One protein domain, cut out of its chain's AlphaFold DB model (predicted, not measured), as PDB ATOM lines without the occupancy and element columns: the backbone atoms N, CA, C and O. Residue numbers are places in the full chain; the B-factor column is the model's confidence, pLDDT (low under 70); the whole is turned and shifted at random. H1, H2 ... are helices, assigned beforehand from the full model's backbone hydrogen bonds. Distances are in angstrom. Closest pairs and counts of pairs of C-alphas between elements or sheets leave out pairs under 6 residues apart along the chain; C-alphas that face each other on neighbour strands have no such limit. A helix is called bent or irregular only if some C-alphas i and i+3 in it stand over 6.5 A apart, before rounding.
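Overview. This is residues 12 to 114 of the 238 residues of an uncharacterized protein of Tulasnella calospora MUT 4182 (UniProt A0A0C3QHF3). One long helix, H5, makes the long axis; H1 runs alongside its first half and H4 folds back on it, while H2 packs on H4, away from H5. The end of H5, residues 108 to 114, sticks out. The printed part has 103 residues with five named helices, H1 to H5 in chain order, and no named strand: all helix. It is compact, with a radius of gyration of the C-alphas of 14.2 A, and spans 52 by 23 by 19 A.

Arrangement. Start at H1, residues 16 to 26: it touches H5, residues 83 to 114, with residues 85 to 100 of H5 alone, closest at C-alphas 19 and 92, 4.6 A, at a shallow tilt of 21 degrees, opposite ways. Next, H2, residues 36 to 51, touches H4, residues 65 to 74, at a steep tilt of 55 degrees; C-alphas 38 and 69 are closest, 4.9 A. H3, residues 56 to 59, only just touches H5, with 3 pairs of C-alphas within 8 A, closest 56 and 103, 7.0 A. H4 and H5 form a hairpin, closest at C-alphas 74 and 86, 5.7 A. H2 and H5 are apart. Packing is mostly crossed, 1 of 4 tilted touching pairs being shallow. Every O i to N i+4 pair is within hydrogen-bond range in H1 and H4; H2 has 10 of 12, H5 27 of 28, and H3 is too short for one.

Along the chain. Find C-alpha 16 at (23.549, 31.149, 25.917), where H1 begins, 15.3 A long. H2 is 21.9 A long, with a kink of 26 degrees near residue 44; it is only just irregular, C-alphas 43 and 46 being 6.6 A apart. H3 and H4 measure 5.1 A and 14.3 A. H5 runs 46.6 A to C-alpha 114 at (41.626, 46.119, 37.142).

Size, cuts and confidence. The C-alphas farthest apart are those of Ala 79 and Ser 114, 52.0 A. The printed part has no cut and no long link. Residues 110 to 114 have pLDDT under 70.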
ATOM      1  N   GLY A  12      23.942  39.779  27.641       80.44
ATOM      2  CA  GLY A  12      23.425  40.681  26.603       80.44
ATOM      3  C   GLY A  12      21.925  40.523  26.308       80.44
ATOM      4  O   GLY A  12      21.478  40.915  25.237       80.44
ATOM      5  N   GLY A  13      21.152  39.944  27.237       82.94
ATOM      6  CA  GLY A  13      19.729  39.638  27.044       82.94
ATOM      7  C   GLY A  13      19.445  38.306  26.336       82.94
ATOM      8  O   GLY A  13      18.281  38.013  26.084       82.94
ATOM      9  N   ALA A  14      20.469  37.499  26.045       86.25
ATOM     10  CA  ALA A  14      20.335  36.164  25.467       86.25
ATOM     11  C   ALA A  14      20.782  35.088  26.464       86.25
ATOM     12  O   ALA A  14      21.812  35.235  27.124       86.25
ATOM     13  N   ASN A  15      20.019  33.999  26.568       90.38
ATOM     14  CA  ASN A  15      20.398  32.824  27.346       90.38
ATOM     15  C   ASN A  15      21.265  31.903  26.477       90.38
ATOM     16  O   ASN A  15      20.763  31.247  25.566       90.38
ATOM     17  N   ILE A  16      22.575  31.881  26.743       90.81
ATOM     18  CA  ILE A  16      23.549  31.149  25.917       90.81
ATOM     19  C   ILE A  16      23.290  29.642  25.980       90.81
ATOM     20  O   ILE A  16      23.366  28.956  24.964       90.81
ATOM     21  N   THR A  17      22.935  29.141  27.166       91.38
ATOM     22  CA  THR A  17      22.676  27.712  27.380       91.38
ATOM     23  C   THR A  17      21.421  27.273  26.632       91.38
ATOM     24  O   THR A  17      21.423  26.253  25.950       91.38
ATOM     25  N   GLU A  18      20.354  28.067  26.707       91.81
ATOM     26  CA  GLU A  18      19.115  27.796  25.971       91.81
ATOM     27  C   GLU A  18      19.331  27.851  24.458       91.81
ATOM     28  O   GLU A  18      18.885  26.950  23.754       91.81
ATOM     29  N   ALA A  19      20.086  28.835  23.964       90.81
ATOM     30  CA  ALA A  19      20.442  28.918  22.552       90.81
ATOM     31  C   ALA A  19      21.250  27.691  22.085       90.81
ATOM     32  O   ALA A  19      20.987  27.153  21.012       90.81
ATOM     33  N   ALA A  20      22.194  27.206  22.899       90.44
ATOM     34  CA  ALA A  20      22.968  26.002  22.596       90.44
ATOM     35  C   ALA A  20      22.088  24.738  22.537       90.44
ATOM     36  O   ALA A  20      22.254  23.906  21.642       90.44
ATOM     37  N   LEU A  21      21.112  24.613  23.442       90.88
ATOM     38  CA  LEU A  21      20.138  23.515  23.434       90.88
ATOM     39  C   LEU A  21      19.131  23.630  22.275       90.88
ATOM     40  O   LEU A  21      18.752  22.615  21.691       90.88
ATOM     41  N   GLU A  22      18.734  24.846  21.889       90.19
ATOM     42  CA  GLU A  22      17.902  25.094  20.702       90.19
ATOM     43  C   GLU A  22      18.643  24.624  19.439       90.19
ATOM     44  O   GLU A  22      18.075  23.869  18.647       90.19
ATOM     45  N   ILE A  23      19.938  24.949  19.307       88.25
ATOM     46  CA  ILE A  23      20.795  24.451  18.217       88.25
ATOM     47  C   ILE A  23      20.863  22.923  18.239       88.25
ATOM     48  O   ILE A  23      20.638  22.309  17.200       88.25
ATOM     49  N   GLN A  24      21.105  22.300  19.400       90.44
ATOM     50  CA  GLN A  24      21.134  20.839  19.534       90.44
ATOM     51  C   GLN A  24      19.837  20.198  19.026       90.44
ATOM     52  O   GLN A  24      19.883  19.221  18.278       90.44
ATOM     53  N   SER A  25      18.685  20.751  19.413       90.12
ATOM     54  CA  SER A  25      17.374  20.242  18.998       90.12
ATOM     55  C   SER A  25      17.110  20.417  17.500       90.12
ATOM     56  O   SER A  25      16.354  19.646  16.908       90.12
ATOM     57  N   ALA A  26      17.752  21.410  16.879       86.88
ATOM     58  CA  ALA A  26      17.636  21.673  15.456       86.88
ATOM     59  C   ALA A  26      18.488  20.720  14.606       86.88
ATOM     60  O   ALA A  26      18.152  20.547  13.435       86.88
ATOM     61  N   ILE A  27      19.538  20.089  15.164       85.75
ATOM     62  CA  ILE A  27      20.453  19.202  14.424       85.75
ATOM     63  C   ILE A  27      19.663  18.085  13.733       85.75
ATOM     64  O   ILE A  27      19.138  17.167  14.369       85.75
ATOM     65  N   SER A  28      19.608  18.146  12.404       78.00
ATOM     66  CA  SER A  28      18.973  17.129  11.578       78.00
ATOM     67  C   SER A  28      19.905  15.922  11.407       78.00
ATOM     68  O   SER A  28      21.087  16.029  11.064       78.00
ATOM     69  N   SER A  29      19.358  14.730  11.644       77.06
ATOM     70  CA  SER A  29      19.949  13.479  11.157       77.06
ATOM     71  C   SER A  29      19.541  13.297   9.689       77.06
ATOM     72  O   SER A  29      18.347  13.442   9.409       77.06
ATOM     73  N   PRO A  30      20.454  12.941   8.758       73.56
ATOM     74  CA  PRO A  30      21.791  12.365   8.987       73.56
ATOM     75  C   PRO A  30      22.998  13.297   8.740       73.56
ATOM     76  O   PRO A  30      24.141  12.893   8.938       73.56
ATOM     77  N   THR A  31      22.799  14.513   8.257       77.81
ATOM     78  CA  THR A  31      23.863  15.331   7.640       77.81
ATOM     79  C   THR A  31      24.787  15.962   8.654       77.81
ATOM     80  O   THR A  31      25.975  15.655   8.682       77.81
ATOM     81  N   CYS A  32      24.253  16.816   9.523       82.94
ATOM     82  CA  CYS A  32      25.095  17.487  10.503       82.94
ATOM     83  C   CYS A  32      25.394  16.563  11.681       82.94
ATOM     84  O   CYS A  32      26.480  16.618  12.241       82.94
ATOM     85  N   GLN A  33      24.511  15.603  11.971       82.19
ATOM     86  CA  GLN A  33      24.735  14.624  13.035       82.19
ATOM     87  C   GLN A  33      25.919  13.666  12.777       82.19
ATOM     88  O   GLN A  33      26.412  13.054  13.719       82.19
ATOM     89  N   THR A  34      26.387  13.522  11.530       84.38
ATOM     90  CA  THR A  34      27.547  12.668  11.197       84.38
ATOM     91  C   THR A  34      28.876  13.415  11.183       84.38
ATOM     92  O   THR A  34      29.927  12.784  11.079       84.38
ATOM     93  N   THR A  35      28.856  14.742  11.307       89.31
ATOM     94  CA  THR A  35      30.086  15.533  11.343       89.31
ATOM     95  C   THR A  35      30.709  15.421  12.731       89.31
ATOM     96  O   THR A  35      30.027  15.643  13.731       89.31
ATOM     97  N   GLU A  36      32.000  15.095  12.794       91.50
ATOM     98  CA  GLU A  36      32.744  14.879  14.047       91.50
ATOM     99  C   GLU A  36      32.601  16.064  15.015       91.50
ATOM    100  O   GLU A  36      32.307  15.863  16.188       91.50
ATOM    101  N   THR A  37      32.627  17.299  14.505       89.81
ATOM    102  CA  THR A  37      32.413  18.515  15.307       89.81
ATOM    103  C   THR A  37      31.028  18.570  15.956       89.81
ATOM    104  O   THR A  37      30.915  18.847  17.146       89.81
ATOM    105  N   CYS A  38      29.952  18.266  15.225       90.56
ATOM    106  CA  CYS A  38      28.613  18.204  15.814       90.56
ATOM    107  C   CYS A  38      28.486  17.064  16.830       90.56
ATOM    108  O   CYS A  38      27.782  17.209  17.829       90.56
ATOM    109  N   ILE A  39      29.143  15.926  16.586       92.38
ATOM    110  CA  ILE A  39      29.138  14.799  17.522       92.38
ATOM    111  C   ILE A  39      29.834  15.201  18.823       92.38
ATOM    112  O   ILE A  39      29.262  14.984  19.892       92.38
ATOM    113  N   ASP A  40      31.007  15.828  18.738       92.50
ATOM    114  CA  ASP A  40      31.766  16.308  19.895       92.50
ATOM    115  C   ASP A  40      31.020  17.400  20.658       92.50
ATOM    116  O   ASP A  40      30.965  17.377  21.887       92.50
ATOM    117  N   PHE A  41      30.362  18.314  19.945       91.12
ATOM    118  CA  PHE A  41      29.496  19.309  20.567       91.12
ATOM    119  C   PHE A  41      28.403  18.637  21.415       91.12
ATOM    120  O   PHE A  41      28.246  18.919  22.603       91.12
ATOM    121  N   VAL A  42      27.669  17.694  20.817       92.81
ATOM    122  CA  VAL A  42      26.524  17.044  21.465       92.81
ATOM    123  C   VAL A  42      26.942  16.111  22.601       92.81
ATOM    124  O   VAL A  42      26.240  16.026  23.609       92.81
ATOM    125  N   ARG A  43      28.044  15.376  22.434       94.69
ATOM    126  CA  ARG A  43      28.466  14.330  23.377       94.69
ATOM    127  C   ARG A  43      29.431  14.805  24.446       94.69
ATOM    128  O   ARG A  43      29.483  14.174  25.497       94.69
ATOM    129  N   THR A  44      30.183  15.861  24.178       93.69
ATOM    130  CA  THR A  44      31.312  16.260  25.015       93.69
ATOM    131  C   THR A  44      31.068  17.643  25.597       93.69
ATOM    132  O   THR A  44      31.022  17.783  26.816       93.69
ATOM    133  N   GLU A  45      30.813  18.650  24.759       92.88
ATOM    134  CA  GLU A  45      30.684  20.028  25.245       92.88
ATOM    135  C   GLU A  45      29.402  20.291  26.023       92.88
ATOM    136  O   GLU A  45      29.463  20.840  27.118       92.88
ATOM    137  N   ILE A  46      28.240  19.891  25.494       93.56
ATOM    138  CA  ILE A  46      26.961  20.105  26.186       93.56
ATOM    139  C   ILE A  46      26.992  19.546  27.617       93.56
ATOM    140  O   ILE A  46      26.697  20.309  28.540       93.56
ATOM    141  N   PRO A  47      27.359  18.270  27.861       94.50
ATOM    142  CA  PRO A  47      27.412  17.760  29.226       94.50
ATOM    143  C   PRO A  47      28.464  18.476  30.084       94.50
ATOM    144  O   PRO A  47      28.143  18.839  31.212       94.50
ATOM    145  N   GLN A  48      29.662  18.764  29.562       93.75
ATOM    146  CA  GLN A  48      30.692  19.488  30.322       93.75
ATOM    147  C   GLN A  48      30.246  20.901  30.720       93.75
ATOM    148  O   GLN A  48      30.462  21.331  31.852       93.75
ATOM    149  N   CYS A  49      29.582  21.624  29.821       91.31
ATOM    150  CA  CYS A  49      29.094  22.966  30.110       91.31
ATOM    151  C   CYS A  49      27.883  22.966  31.043       91.31
ATOM    152  O   CYS A  49      27.737  23.887  31.848       91.31
ATOM    153  N   LEU A  50      27.045  21.930  30.995       91.88
ATOM    154  CA  LEU A  50      25.965  21.747  31.962       91.88
ATOM    155  C   LEU A  50      26.493  21.397  33.365       91.88
ATOM    156  O   LEU A  50      25.915  21.870  34.341       91.88
ATOM    157  N   GLU A  51      27.604  20.658  33.488       92.12
ATOM    158  CA  GLU A  51      28.250  20.373  34.784       92.12
ATOM    159  C   GLU A  51      28.733  21.646  35.497       92.12
ATOM    160  O   GLU A  51      28.672  21.734  36.723       92.12
ATOM    161  N   VAL A  52      29.152  22.665  34.742       89.31
ATOM    162  CA  VAL A  52      29.551  23.980  35.279       89.31
ATOM    163  C   VAL A  52      28.400  24.997  35.290       89.31
ATOM    164  O   VAL A  52      28.626  26.200  35.150       89.31
ATOM    165  N   ASN A  53      27.157  24.529  35.459       86.12
ATOM    166  CA  ASN A  53      25.937  25.348  35.531       86.12
ATOM    167  C   ASN A  53      25.718  26.272  34.317       86.12
ATOM    168  O   ASN A  53      25.159  27.359  34.445       86.12
ATOM    169  N   GLY A  54      26.181  25.879  33.129       83.25
ATOM    170  CA  GLY A  54      26.017  26.683  31.919       83.25
ATOM    171  C   GLY A  54      26.822  27.985  31.935       83.25
ATOM    172  O   GLY A  54      26.406  28.977  31.327       83.25
ATOM    173  N   ALA A  55      27.963  28.010  32.634       87.19
ATOM    174  CA  ALA A  55      28.856  29.163  32.656       87.19
ATOM    175  C   ALA A  55      29.218  29.613  31.229       87.19
ATOM    176  O   ALA A  55      29.658  28.818  30.397       87.19
ATOM    177  N   ALA A  56      29.090  30.914  30.950       88.00
ATOM    178  CA  ALA A  56      29.380  31.468  29.623       88.00
ATOM    179  C   ALA A  56      30.833  31.265  29.181       88.00
ATOM    180  O   ALA A  56      31.098  31.196  27.986       88.00
ATOM    181  N   SER A  57      31.763  31.113  30.127       88.94
ATOM    182  CA  SER A  57      33.150  30.749  29.839       88.94
ATOM    183  C   SER A  57      33.295  29.380  29.175       88.94
ATOM    184  O   SER A  57      34.244  29.198  28.425       88.94
ATOM    185  N   CYS A  58      32.401  28.430  29.467       91.31
ATOM    186  CA  CYS A  58      32.431  27.102  28.855       91.31
ATOM    187  C   CYS A  58      31.901  27.153  27.425       91.31
ATOM    188  O   CYS A  58      32.535  26.651  26.507       91.31
ATOM    189  N   TRP A  59      30.772  27.840  27.240       91.00
ATOM    190  CA  TRP A  59      30.147  27.987  25.936       91.00
ATOM    191  C   TRP A  59      31.022  28.808  24.984       91.00
ATOM    192  O   TRP A  59      31.414  28.326  23.934       91.00
ATOM    193  N   CYS A  60      31.423  30.019  25.369       91.81
ATOM    194  CA  CYS A  60      32.048  30.997  24.473       91.81
ATOM    195  C   CYS A  60      33.537  30.756  24.172       91.81
ATOM    196  O   CYS A  60      34.302  31.713  24.018       91.81
ATOM    197  N   SER A  61      33.954  29.494  24.086       89.44
ATOM    198  CA  SER A  61      35.296  29.118  23.662       89.44
ATOM    199  C   SER A  61      35.503  29.447  22.172       89.44
ATOM    200  O   SER A  61      34.622  29.152  21.352       89.44
ATOM    201  N   PRO A  62      36.643  30.057  21.785       83.06
ATOM    202  CA  PRO A  62      36.946  30.360  20.384       83.06
ATOM    203  C   PRO A  62      37.034  29.099  19.516       83.06
ATOM    204  O   PRO A  62      36.735  29.166  18.327       83.06
ATOM    205  N   ASP A  63      37.378  27.964  20.124       85.12
ATOM    206  CA  ASP A  63      37.471  26.657  19.469       85.12
ATOM    207  C   ASP A  63      36.182  25.834  19.615       85.12
ATOM    208  O   ASP A  63      36.209  24.612  19.480       85.12
ATOM    209  N   SER A  64      35.045  26.481  19.909       85.00
ATOM    210  CA  SER A  64      33.789  25.750  20.081       85.00
ATOM    211  C   SER A  64      33.349  25.087  18.753       85.00
ATOM    212  O   SER A  64      33.075  25.778  17.762       85.00
ATOM    213  N   PRO A  65      33.203  23.747  18.704       88.50
ATOM    214  CA  PRO A  65      32.635  23.007  17.588       88.50
ATOM    215  C   PRO A  65      31.182  23.406  17.305       88.50
ATOM    216  O   PRO A  65      30.677  23.118  16.218       88.50
ATOM    217  N   LEU A  66      30.522  24.104  18.238       87.94
ATOM    218  CA  LEU A  66      29.197  24.686  18.050       87.94
ATOM    219  C   LEU A  66      29.147  25.556  16.789       87.94
ATOM    220  O   LEU A  66      28.215  25.394  16.007       87.94
ATOM    221  N   LEU A  67      30.151  26.407  16.533       84.62
ATOM    222  CA  LEU A  67      30.162  27.274  15.346       84.62
ATOM    223  C   LEU A  67      30.258  26.463  14.041       84.62
ATOM    224  O   LEU A  67      29.546  26.744  13.079       84.62
ATOM    225  N   ALA A  68      31.087  25.417  14.026       87.12
ATOM    226  CA  ALA A  68      31.199  24.522  12.877       87.12
ATOM    227  C   ALA A  68      29.901  23.724  12.650       87.12
ATOM    228  O   ALA A  68      29.464  23.537  11.513       87.12
ATOM    229  N   CYS A  69      29.254  23.284  13.731       88.44
ATOM    230  CA  CYS A  69      27.990  22.559  13.663       88.44
ATOM    231  C   CYS A  69      26.836  23.451  13.175       88.44
ATOM    232  O   CYS A  69      26.029  23.071  12.325       88.44
ATOM    233  N   ALA A  70      26.808  24.679  13.674       84.56
ATOM    234  CA  ALA A  70      25.922  25.749  13.260       84.56
ATOM    235  C   ALA A  70      26.024  26.062  11.762       84.56
ATOM    236  O   ALA A  70      25.004  26.189  11.082       84.56
ATOM    237  N   GLU A  71      27.242  26.151  11.228       85.25
ATOM    238  CA  GLU A  71      27.463  26.416   9.807       85.25
ATOM    239  C   GLU A  71      26.962  25.272   8.918       85.25
ATOM    240  O   GLU A  71      26.344  25.530   7.880       85.25
ATOM    241  N   CYS A  72      27.116  24.021   9.370       88.12
ATOM    242  CA  CYS A  72      26.500  22.868   8.716       88.12
ATOM    243  C   CYS A  72      24.969  23.004   8.650       88.12
ATOM    244  O   CYS A  72      24.372  22.795   7.595       88.12
ATOM    245  N   MET A  73      24.328  23.415   9.748       84.94
ATOM    246  CA  MET A  73      22.870  23.584   9.814       84.94
ATOM    247  C   MET A  73      22.349  24.786   9.016       84.94
ATOM    248  O   MET A  73      21.203  24.773   8.561       84.94
ATOM    249  N   ALA A  74      23.175  25.819   8.836       84.12
ATOM    250  CA  ALA A  74      22.865  26.968   7.989       84.12
ATOM    251  C   ALA A  74      22.917  26.618   6.491       84.12
ATOM    252  O   ALA A  74      22.190  27.212   5.693       84.12
ATOM    253  N   HIS A  75      23.746  25.639   6.115       85.38
ATOM    254  CA  HIS A  75      23.923  25.180   4.736       85.38
ATOM    255  C   HIS A  75      23.808  23.650   4.646       85.38
ATOM    256  O   HIS A  75      24.789  22.978   4.302       85.38
ATOM    257  N   PRO A  76      22.624  23.078   4.938       82.44
ATOM    258  CA  PRO A  76      22.442  21.638   4.874       82.44
ATOM    259  C   PRO A  76      22.702  21.148   3.446       82.44
ATOM    260  O   PRO A  76      22.218  21.719   2.466       82.44
ATOM    261  N   THR A  77      23.503  20.093   3.319       83.12
ATOM    262  CA  THR A  77      23.822  19.478   2.017       83.12
ATOM    263  C   THR A  77      22.787  18.438   1.590       83.12
ATOM    264  O   THR A  77      22.805  17.959   0.455       83.12
ATOM    265  N   ASP A  78      21.863  18.102   2.483       81.19
ATOM    266  CA  ASP A  78      20.785  17.147   2.302       81.19
ATOM    267  C   ASP A  78      19.430  17.826   2.081       81.19
ATOM    268  O   ASP A  78      19.166  18.935   2.535       81.19
ATOM    269  N   ALA A  79      18.523  17.093   1.439       82.00
ATOM    270  CA  ALA A  79      17.135  17.510   1.270       82.00
ATOM    271  C   ALA A  79      16.237  17.183   2.484       82.00
ATOM    272  O   ALA A  79      15.047  17.491   2.446       82.00
ATOM    273  N   SER A  80      16.760  16.520   3.525       85.69
ATOM    274  CA  SER A  80      15.988  16.140   4.720       85.69
ATOM    275  C   SER A  80      15.891  17.252   5.765       85.69
ATOM    276  O   SER A  80      14.951  17.248   6.558       85.69
ATOM    277  N   THR A  81      16.812  18.215   5.756       87.44
ATOM    278  CA  THR A  81      16.775  19.367   6.658       87.44
ATOM    279  C   THR A  81      15.642  20.306   6.260       87.44
ATOM    280  O   THR A  81      15.592  20.843   5.152       87.44
ATOM    281  N   THR A  82      14.693  20.492   7.173       89.25
ATOM    282  CA  THR A  82      13.521  21.341   6.941       89.25
ATOM    283  C   THR A  82      13.853  22.820   7.139       89.25
ATOM    284  O   THR A  82      14.726  23.177   7.926       89.25
ATOM    285  N   PHE A  83      13.090  23.705   6.487       88.44
ATOM    286  CA  PHE A  83      13.250  25.155   6.655       88.44
ATOM    287  C   PHE A  83      13.140  25.596   8.125       88.44
ATOM    288  O   PHE A  83      13.922  26.432   8.566       88.44
ATOM    289  N   GLN A  84      12.227  24.997   8.899       88.62
ATOM    290  CA  GLN A  84      12.091  25.299  10.330       88.62
ATOM    291  C   GLN A  84      13.340  24.922  11.136       88.62
ATOM    292  O   GLN A  84      13.702  25.654  12.049       88.62
ATOM    293  N   GLN A  85      14.017  23.818  10.800       87.50
ATOM    294  CA  GLN A  85      15.266  23.431  11.466       87.50
ATOM    295  C   GLN A  85      16.392  24.415  11.151       87.50
ATOM    296  O   GLN A  85      17.097  24.848  12.058       87.50
ATOM    297  N   THR A  86      16.527  24.824   9.887       88.88
ATOM    298  CA  THR A  86      17.508  25.846   9.493       88.88
ATOM    299  C   THR A  86      17.216  27.195  10.154       88.88
ATOM    300  O   THR A  86      18.140  27.861  10.621       88.88
ATOM    301  N   GLU A  87      15.948  27.603  10.240       89.56
ATOM    302  CA  GLU A  87      15.541  28.843  10.910       89.56
ATOM    303  C   GLU A  87      15.829  28.796  12.418       89.56
ATOM    304  O   GLU A  87      16.434  29.731  12.947       89.56
ATOM    305  N   ALA A  88      15.473  27.699  13.096       86.56
ATOM    306  CA  ALA A  88      15.752  27.501  14.518       86.56
ATOM    307  C   ALA A  88      17.260  27.510  14.805       86.56
ATOM    308  O   ALA A  88      17.713  28.228  15.697       86.56
ATOM    309  N   ALA A  89      18.056  26.803  13.994       87.88
ATOM    310  CA  ALA A  89      19.511  26.824  14.103       87.88
ATOM    311  C   ALA A  89      20.063  28.243  13.904       87.88
ATOM    312  O   ALA A  89      20.829  28.725  14.732       87.88
ATOM    313  N   THR A  90      19.620  28.956  12.862       88.94
ATOM    314  CA  THR A  90      20.058  30.335  12.574       88.94
ATOM    315  C   THR A  90      19.748  31.278  13.733       88.94
ATOM    316  O   THR A  90      20.597  32.069  14.147       88.94
ATOM    317  N   LYS A  91      18.539  31.186  14.289       89.00
ATOM    318  CA  LYS A  91      18.117  31.990  15.435       89.00
ATOM    319  C   LYS A  91      18.952  31.675  16.679       89.00
ATOM    320  O   LYS A  91      19.423  32.608  17.331       89.00
ATOM    321  N   GLY A  92      19.186  30.393  16.960       86.94
ATOM    322  CA  GLY A  92      20.039  29.949  18.060       86.94
ATOM    323  C   GLY A  92      21.467  30.481  17.931       86.94
ATOM    324  O   GLY A  92      22.004  31.035  18.884       86.94
ATOM    325  N   ILE A  93      22.057  30.426  16.733       89.12
ATOM    326  CA  ILE A  93      23.413  30.933  16.458       89.12
ATOM    327  C   ILE A  93      23.513  32.437  16.705       89.12
ATOM    328  O   ILE A  93      24.482  32.904  17.301       89.12
ATOM    329  N   LEU A  94      22.517  33.208  16.261       90.00
ATOM    330  CA  LEU A  94      22.491  34.654  16.475       90.00
ATOM    331  C   LEU A  94      22.388  34.999  17.964       90.00
ATOM    332  O   LEU A  94      23.111  35.876  18.437       90.00
ATOM    333  N   ALA A  95      21.527  34.298  18.708       89.31
ATOM    334  CA  ALA A  95      21.388  34.480  20.151       89.31
ATOM    335  C   ALA A  95      22.672  34.090  20.899       89.31
ATOM    336  O   ALA A  95      23.147  34.839  21.753       89.31
ATOM    337  N   TYR A  96      23.271  32.959  20.524       89.75
ATOM    338  CA  TYR A  96      24.542  32.479  21.051       89.75
ATOM    339  C   TYR A  96      25.679  33.476  20.793       89.75
ATOM    340  O   TYR A  96      26.374  33.887  21.721       89.75
ATOM    341  N   GLY A  97      25.826  33.940  19.548       90.31
ATOM    342  CA  GLY A  97      26.839  34.918  19.155       90.31
ATOM    343  C   GLY A  97      26.677  36.253  19.882       90.31
ATOM    344  O   GLY A  97      27.661  36.802  20.376       90.31
ATOM    345  N   ALA A  98      25.442  36.748  20.023       89.31
ATOM    346  CA  ALA A  98      25.155  37.956  20.795       89.31
ATOM    347  C   ALA A  98      25.524  37.793  22.280       89.31
ATOM    348  O   ALA A  98      26.154  38.679  22.864       89.31
ATOM    349  N   GLY A  99      25.191  36.644  22.878       87.88
ATOM    350  CA  GLY A  99      25.549  36.326  24.259       87.88
ATOM    351  C   GLY A  99      27.062  36.241  24.467       87.88
ATOM    352  O   GLY A  99      27.596  36.871  25.382       87.88
ATOM    353  N   CYS A 100      27.777  35.552  23.576       89.62
ATOM    354  CA  CYS A 100      29.231  35.439  23.648       89.62
ATOM    355  C   CYS A 100      29.958  36.753  23.371       89.62
ATOM    356  O   CYS A 100      30.955  37.049  24.027       89.62
ATOM    357  N   GLN A 101      29.442  37.591  22.472       90.56
ATOM    358  CA  GLN A 101      29.977  38.932  22.261       90.56
ATOM    359  C   GLN A 101      29.801  39.806  23.509       90.56
ATOM    360  O   GLN A 101      30.729  40.515  23.901       90.56
ATOM    361  N   ALA A 102      28.638  39.737  24.164       88.50
ATOM    362  CA  ALA A 102      28.399  40.446  25.417       88.50
ATOM    363  C   ALA A 102      29.328  39.949  26.538       88.50
ATOM    364  O   ALA A 102      29.876  40.762  27.284       88.50
ATOM    365  N   TYR A 103      29.561  38.638  26.619       88.25
ATOM    366  CA  TYR A 103      30.519  38.041  27.550       88.25
ATOM    367  C   TYR A 103      31.966  38.487  27.266       88.25
ATOM    368  O   TYR A 103      32.677  38.917  28.174       88.25
ATOM    369  N   ALA A 104      32.396  38.496  26.002       89.69
ATOM    370  CA  ALA A 104      33.719  38.981  25.605       89.69
ATOM    371  C   ALA A 104      33.908  40.480  25.905       89.69
ATOM    372  O   ALA A 104      34.980  40.904  26.353       89.69
ATOM    373  N   ALA A 105      32.862  41.289  25.712       87.62
ATOM    374  CA  ALA A 105      32.862  42.701  26.081       87.62
ATOM    375  C   ALA A 105      32.963  42.888  27.603       87.62
ATOM    376  O   ALA A 105      33.700  43.759  28.062       87.62
ATOM    377  N   TYR A 106      32.287  42.044  28.388       85.75
ATOM    378  CA  TYR A 106      32.403  42.037  29.847       85.75
ATOM    379  C   TYR A 106      33.823  41.691  30.318       85.75
ATOM    380  O   TYR A 106      34.375  42.390  31.172       85.75
ATOM    381  N   LEU A 107      34.446  40.664  29.733       86.06
ATOM    382  CA  LEU A 107      35.835  40.307  30.035       86.06
ATOM    383  C   LEU A 107      36.802  41.446  29.678       86.06
ATOM    384  O   LEU A 107      37.682  41.786  30.470       86.06
ATOM    385  N   SER A 108      36.596  42.087  28.525       85.50
ATOM    386  CA  SER A 108      37.419  43.211  28.052       85.50
ATOM    387  C   SER A 108      37.220  44.494  28.875       85.50
ATOM    388  O   SER A 108      38.153  45.275  29.058       85.50
ATOM    389  N   GLY A 109      36.010  44.722  29.394       75.19
ATOM    390  CA  GLY A 109      35.709  45.814  30.324       75.19
ATOM    391  C   GLY A 109      36.266  45.567  31.728       75.19
ATOM    392  O   GLY A 109      36.696  46.498  32.409       75.19
ATOM    393  N   SER A 110      36.318  44.303  32.154       63.28
ATOM    394  CA  SER A 110      36.883  43.916  33.451       63.28
ATOM    395  C   SER A 110      38.396  44.149  33.506       63.28
ATOM    396  O   SER A 110      38.908  44.641  34.511       63.28
ATOM    397  N   THR A 111      39.125  43.905  32.412       57.28
ATOM    398  CA  THR A 111      40.574  44.177  32.342       57.28
ATOM    399  C   THR A 111      40.913  45.672  32.342       57.28
ATOM    400  O   THR A 111      41.965  46.065  32.861       57.28
ATOM    401  N   THR A 112      40.017  46.538  31.849       51.56
ATOM    402  CA  THR A 112      40.204  47.999  31.915       51.56
ATOM    403  C   THR A 112      39.986  48.557  33.325       51.56
ATOM    404  O   THR A 112      40.639  49.531  33.695       51.56
ATOM    405  N   LEU A 113      39.141  47.923  34.146       46.59
ATOM    406  CA  LEU A 113      38.905  48.343  35.532       46.59
ATOM    407  C   LEU A 113      39.991  47.848  36.504       46.59
ATOM    408  O   LEU A 113      40.376  48.578  37.417       46.59
ATOM    409  N   SER A 114      40.551  46.654  36.287       45.06
ATOM    410  CA  SER A 114      41.626  46.119  37.142       45.06
ATOM    411  C   SER A 114      42.965  46.853  36.992       45.06
ATOM    412  O   SER A 114      43.780  46.825  37.912       45.06
TER     413      SER A 114